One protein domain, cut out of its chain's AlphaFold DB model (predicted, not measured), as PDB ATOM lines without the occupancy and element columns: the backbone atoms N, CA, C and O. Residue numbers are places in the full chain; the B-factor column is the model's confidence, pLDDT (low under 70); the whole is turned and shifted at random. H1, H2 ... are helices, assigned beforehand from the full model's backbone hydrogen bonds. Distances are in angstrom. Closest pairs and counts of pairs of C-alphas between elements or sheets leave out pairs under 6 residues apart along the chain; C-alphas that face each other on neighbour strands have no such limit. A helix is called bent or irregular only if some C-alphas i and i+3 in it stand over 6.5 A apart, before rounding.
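This is residues 95 to 138 of the 139 residues of an uncharacterized protein of Rubritalea squalenifaciens DSM 18772 (UniProt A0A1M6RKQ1). Two helices meet end to end at a corner and make an open L, with the long H1 as one arm, the shorter H2 as the other, and nothing filling the angle between them. The L is thin and nearly flat, with spans of 52 by 23 by 7 A along its main axes. The printed part has 44 residues with two named helices, H1 then H2 along the chain, and no named strand; the class is all helix. The whole is extended, with a radius of gyration of the C-alphas of 16.8 A.

Start at Thr 95 and read along H1, residues 95 to 119, to Ser 119. Two residues, Gln 120 and Thr 121, form a tight link to H2, residues 122 to 136. The lines of H1 and H2 are about perpendicular, at 84 degrees. H1 and H2 are close but not clearly touching, with 1 pair of C-alphas within 8 A. That closest pair is Leu 118 and Tyr 124, whose C-alphas are 6.8 A apart. Look at the centres of the two helices and you will find them 27.4 A apart. In H1 and H2 every O i to N i+4 pair is within hydrogen-bond range.

Find C-alpha 95 at (-60.256, -53.265, 40.924); from there H1 runs 35.7 A to C-alpha 119 at (-31.811, -31.700, 41.996). H2 begins at C-alpha 122 and runs 21.3 A to C-alpha 136 at (-13.003, -38.173, 53.287). Neither helix is bent.

The two C-alphas farthest apart are those of Thr 95 and Ser 137, 52.3 A. Residues 95 to 138 stand free: no C-alphas 8 or more residues apart along the chain come within 10 A. The printed part has no cut. In the B-factor column the mean pLDDT of the printed part is 81.6; residues 122, 124 and 138 are under 70.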
ATOM      1  N   THR A  95     -60.168 -54.724  40.748       70.69
ATOM      2  CA  THR A  95     -60.256 -53.265  40.924       70.69
ATOM      3  C   THR A  95     -59.286 -52.729  41.971       70.69
ATOM      4  O   THR A  95     -58.636 -51.717  41.738       70.69
ATOM      5  N   PHE A  96     -59.123 -53.435  43.092       70.62
ATOM      6  CA  PHE A  96     -58.183 -53.046  44.143       70.62
ATOM      7  C   PHE A  96     -56.724 -53.161  43.688       70.62
ATOM      8  O   PHE A  96     -55.896 -52.323  44.031       70.62
ATOM      9  N   ARG A  97     -56.406 -54.177  42.875       76.62
ATOM     10  CA  ARG A  97     -55.075 -54.316  42.276       76.62
ATOM     11  C   ARG A  97     -54.796 -53.174  41.302       76.62
ATOM     12  O   ARG A  97     -53.746 -52.556  41.408       76.62
ATOM     13  N   VAL A  98     -55.722 -52.884  40.388       79.62
ATOM     14  CA  VAL A  98     -55.566 -51.788  39.415       79.62
ATOM     15  C   VAL A  98     -55.438 -50.443  40.126       79.62
ATOM     16  O   VAL A  98     -54.539 -49.678  39.800       79.62
ATOM     17  N   PHE A  99     -56.260 -50.199  41.149       83.69
ATOM     18  CA  PHE A  99     -56.180 -48.991  41.967       83.69
ATOM     19  C   PHE A  99     -54.784 -48.794  42.564       83.69
ATOM     20  O   PHE A  99     -54.211 -47.717  42.424       83.69
ATOM     21  N   TRP A 100     -54.208 -49.841  43.166       83.88
ATOM     22  CA  TRP A 100     -52.854 -49.761  43.713       83.88
ATOM     23  C   TRP A 100     -51.802 -49.481  42.648       83.88
ATOM     24  O   TRP A 100     -50.958 -48.626  42.876       83.88
ATOM     25  N   TRP A 101     -51.877 -50.136  41.487       89.19
ATOM     26  CA  TRP A 101     -50.954 -49.874  40.379       89.19
ATOM     27  C   TRP A 101     -51.026 -48.420  39.899       89.19
ATOM     28  O   TRP A 101     -49.992 -47.774  39.728       89.19
ATOM     29  N   THR A 102     -52.235 -47.882  39.725       87.62
ATOM     30  CA  THR A 102     -52.431 -46.480  39.341       87.62
ATOM     31  C   THR A 102     -51.911 -45.533  40.419       87.62
ATOM     32  O   THR A 102     -51.201 -44.584  40.101       87.62
ATOM     33  N   PHE A 103     -52.197 -45.811  41.691       91.25
ATOM     34  CA  PHE A 103     -51.718 -45.002  42.806       91.25
ATOM     35  C   PHE A 103     -50.186 -44.995  42.895       91.25
ATOM     36  O   PHE A 103     -49.582 -43.931  43.001       91.25
ATOM     37  N   THR A 104     -49.539 -46.160  42.773       91.69
ATOM     38  CA  THR A 104     -48.072 -46.251  42.772       91.69
ATOM     39  C   THR A 104     -47.455 -45.508  41.596       91.69
ATOM     40  O   THR A 104     -46.452 -44.829  41.774       91.69
ATOM     41  N   LEU A 105     -48.070 -45.580  40.411       93.19
ATOM     42  CA  LEU A 105     -47.581 -44.874  39.230       93.19
ATOM     43  C   LEU A 105     -47.645 -43.353  39.426       93.19
ATOM     44  O   LEU A 105     -46.676 -42.660  39.135       93.19
ATOM     45  N   ILE A 106     -48.748 -42.843  39.983       92.56
ATOM     46  CA  ILE A 106     -48.902 -41.417  40.300       92.56
ATOM     47  C   ILE A 106     -47.850 -40.973  41.320       92.56
ATOM     48  O   ILE A 106     -47.191 -39.958  41.108       92.56
ATOM     49  N   MET A 107     -47.651 -41.743  42.393       92.62
ATOM     50  CA  MET A 107     -46.646 -41.430  43.416       92.62
ATOM     51  C   MET A 107     -45.228 -41.400  42.841       92.62
ATOM     52  O   MET A 107     -44.452 -40.516  43.191       92.62
ATOM     53  N   ILE A 108     -44.900 -42.317  41.928       93.38
ATOM     54  CA  ILE A 108     -43.607 -42.322  41.233       93.38
ATOM     55  C   ILE A 108     -43.468 -41.081  40.349       93.38
ATOM     56  O   ILE A 108     -42.438 -40.422  40.406       93.38
ATOM     57  N   CYS A 109     -44.492 -40.720  39.572       91.69
ATOM     58  CA  CYS A 109     -44.449 -39.517  38.740       91.69
ATOM     59  C   CYS A 109     -44.243 -38.248  39.575       91.69
ATOM     60  O   CYS A 109     -43.393 -37.433  39.230       91.69
ATOM     61  N   ILE A 110     -44.966 -38.103  40.688       92.44
ATOM     62  CA  ILE A 110     -44.787 -36.971  41.609       92.44
ATOM     63  C   ILE A 110     -43.376 -36.991  42.199       92.44
ATOM     64  O   ILE A 110     -42.720 -35.957  42.226       92.44
ATOM     65  N   GLY A 111     -42.890 -38.161  42.623       90.75
ATOM     66  CA  GLY A 111     -41.538 -38.323  43.149       90.75
ATOM     67  C   GLY A 111     -40.461 -37.924  42.143       90.75
ATOM     68  O   GLY A 111     -39.523 -37.236  42.517       90.75
ATOM     69  N   ILE A 112     -40.614 -38.287  40.868       90.69
ATOM     70  CA  ILE A 112     -39.679 -37.904  39.800       90.69
ATOM     71  C   ILE A 112     -39.692 -36.391  39.581       90.69
ATOM     72  O   ILE A 112     -38.629 -35.790  39.469       90.69
ATOM     73  N   VAL A 113     -40.874 -35.769  39.539       89.56
ATOM     74  CA  VAL A 113     -40.992 -34.313  39.364       89.56
ATOM     75  C   VAL A 113     -40.378 -33.576  40.554       89.56
ATOM     76  O   VAL A 113     -39.550 -32.691  40.358       89.56
ATOM     77  N   ALA A 114     -40.707 -33.992  41.778       85.94
ATOM     78  CA  ALA A 114     -40.154 -33.413  42.998       85.94
ATOM     79  C   ALA A 114     -38.634 -33.621  43.098       85.94
ATOM     80  O   ALA A 114     -37.912 -32.712  43.490       85.94
ATOM     81  N   PHE A 115     -38.132 -34.799  42.715       83.50
ATOM     82  CA  PHE A 115     -36.698 -35.090  42.689       83.50
ATOM     83  C   PHE A 115     -35.965 -34.239  41.651       83.50
ATOM     84  O   PHE A 115     -34.892 -33.719  41.935       83.50
ATOM     85  N   HIS A 116     -36.554 -34.055  40.470       83.12
ATOM     86  CA  HIS A 116     -35.995 -33.193  39.437       83.12
ATOM     87  C   HIS A 116     -35.901 -31.737  39.914       83.12
ATOM     88  O   HIS A 116     -34.865 -31.101  39.743       83.12
ATOM     89  N   GLU A 117     -36.948 -31.222  40.556       81.19
ATOM     90  CA  GLU A 117     -36.963 -29.862  41.100       81.19
ATOM     91  C   GLU A 117     -35.946 -29.696  42.240       81.19
ATOM     92  O   GLU A 117     -35.184 -28.735  42.249       81.19
ATOM     93  N   LEU A 118     -35.833 -30.688  43.131       76.25
ATOM     94  CA  LEU A 118     -34.831 -30.705  44.201       76.25
ATOM     95  C   LEU A 118     -33.393 -30.772  43.654       76.25
ATOM     96  O   LEU A 118     -32.512 -30.092  44.174       76.25
ATOM     97  N   SER A 119     -33.148 -31.546  42.592       73.12
ATOM     98  CA  SER A 119     -31.811 -31.700  41.996       73.12
ATOM     99  C   SER A 119     -31.249 -30.414  41.386       73.12
ATOM    100  O   SER A 119     -30.039 -30.299  41.227       73.12
ATOM    101  N   GLN A 120     -32.109 -29.443  41.063       72.88
ATOM    102  CA  GLN A 120     -31.697 -28.141  40.533       72.88
ATOM    103  C   GLN A 120     -31.453 -27.092  41.624       72.88
ATOM    104  O   GLN A 120     -31.028 -25.981  41.317       72.88
ATOM    105  N   THR A 121     -31.743 -27.409  42.886       73.31
ATOM    106  CA  THR A 121     -31.546 -26.471  43.995       73.31
ATOM    107  C   THR A 121     -30.135 -26.571  44.571       73.31
ATOM    108  O   THR A 121     -29.580 -27.661  44.682       73.31
ATOM    109  N   GLU A 122     -29.596 -25.440  45.042       64.75
ATOM    110  CA  GLU A 122     -28.304 -25.337  45.756       64.75
ATOM    111  C   GLU A 122     -28.198 -26.286  46.971       64.75
ATOM    112  O   GLU A 122     -27.117 -26.587  47.473       64.75
ATOM    113  N   PHE A 123     -29.337 -26.792  47.451       70.31
ATOM    114  CA  PHE A 123     -29.414 -27.797  48.504       70.31
ATOM    115  C   PHE A 123     -28.814 -29.150  48.088       70.31
ATOM    116  O   PHE A 123     -28.204 -29.818  48.918       70.31
ATOM    117  N   TYR A 124     -28.953 -29.556  46.821       67.44
ATOM    118  CA  TYR A 124     -28.389 -30.815  46.328       67.44
ATOM    119  C   TYR A 124     -26.859 -30.755  46.229       67.44
ATOM    120  O   TYR A 124     -26.181 -31.718  46.580       67.44
ATOM    121  N   GLU A 125     -26.318 -29.604  45.824       71.38
ATOM    122  CA  GLU A 125     -24.871 -29.362  45.797       71.38
ATOM    123  C   GLU A 125     -24.281 -29.381  47.210       71.38
ATOM    124  O   GLU A 125     -23.316 -30.103  47.453       71.38
ATOM    125  N   LYS A 126     -24.927 -28.707  48.174       75.62
ATOM    126  CA  LYS A 126     -24.529 -28.775  49.591       75.62
ATOM    127  C   LYS A 126     -24.598 -30.183  50.172       75.62
ATOM    128  O   LYS A 126     -23.719 -30.567  50.932       75.62
ATOM    129  N   LEU A 127     -25.628 -30.959  49.825       80.69
ATOM    130  CA  LEU A 127     -25.736 -32.348  50.269       80.69
ATOM    131  C   LEU A 127     -24.590 -33.209  49.733       80.69
ATOM    132  O   LEU A 127     -24.069 -34.036  50.472       80.69
ATOM    133  N   LEU A 128     -24.201 -33.034  48.469       80.94
ATOM    134  CA  LEU A 128     -23.073 -33.763  47.889       80.94
ATOM    135  C   LEU A 128     -21.744 -33.375  48.538       80.94
ATOM    136  O   LEU A 128     -20.947 -34.257  48.844       80.94
ATOM    137  N   GLU A 129     -21.532 -32.084  48.785       81.44
ATOM    138  CA  GLU A 129     -20.328 -31.571  49.440       81.44
ATOM    139  C   GLU A 129     -20.207 -32.089  50.886       81.44
ATOM    140  O   GLU A 129     -19.143 -32.556  51.291       81.44
ATOM    141  N   ASP A 130     -21.308 -32.120  51.646       83.94
ATOM    142  CA  ASP A 130     -21.340 -32.703  52.996       83.94
ATOM    143  C   ASP A 130     -21.117 -34.226  52.989       83.94
ATOM    144  O   ASP A 130     -20.438 -34.757  53.871       83.94
ATOM    145  N   PHE A 131     -21.656 -34.946  51.998       84.81
ATOM    146  CA  PHE A 131     -21.417 -36.385  51.847       84.81
ATOM    147  C   PHE A 131     -19.952 -36.702  51.525       84.81
ATOM    148  O   PHE A 131     -19.398 -37.651  52.086       84.81
ATOM    149  N   ASP A 132     -19.324 -35.919  50.647       85.06
ATOM    150  CA  ASP A 132     -17.922 -36.096  50.258       85.06
ATOM    151  C   ASP A 132     -16.976 -35.748  51.420       85.06
ATOM    152  O   ASP A 132     -16.042 -36.493  51.725       85.06
ATOM    153  N   ASN A 133     -17.283 -34.685  52.171       84.06
ATOM    154  CA  ASN A 133     -16.567 -34.338  53.399       84.06
ATOM    155  C   ASN A 133     -16.673 -35.438  54.466       84.06
ATOM    156  O   ASN A 133     -15.676 -35.760  55.112       84.06
ATOM    157  N   LEU A 134     -17.845 -36.059  54.638       83.56
ATOM    158  CA  LEU A 134     -18.019 -37.176  55.571       83.56
ATOM    159  C   LEU A 134     -17.214 -38.413  55.158       83.56
ATOM    160  O   LEU A 134     -16.570 -39.015  56.016       83.56
ATOM    161  N   MET A 135     -17.210 -38.773  53.871       80.44
ATOM    162  CA  MET A 135     -16.440 -39.918  53.368       80.44
ATOM    163  C   MET A 135     -14.929 -39.705  53.516       80.44
ATOM    164  O   MET A 135     -14.242 -40.598  54.009       80.44
ATOM    165  N   ASN A 136     -14.428 -38.512  53.185       80.31
ATOM    166  CA  ASN A 136     -13.003 -38.173  53.287       80.31
ATOM    167  C   ASN A 136     -12.530 -37.895  54.728       80.31
ATOM    168  O   ASN A 136     -11.332 -37.886  54.979       80.31
ATOM    169  N   SER A 137     -13.445 -37.671  55.679       71.00
ATOM    170  CA  SER A 137     -13.122 -37.504  57.109       71.00
ATOM    171  C   SER A 137     -13.054 -38.817  57.903       71.00
ATOM    172  O   SER A 137     -12.771 -38.783  59.101       71.00
ATOM    173  N   SER A 138     -13.374 -39.951  57.266       62.84
ATOM    174  CA  SER A 138     -13.419 -41.273  57.911       62.84
ATOM    175  C   SER A 138     -12.173 -42.149  57.691       62.84
ATOM    176  O   SER A 138     -12.128 -43.250  58.244       62.84
TER     177      SER A 138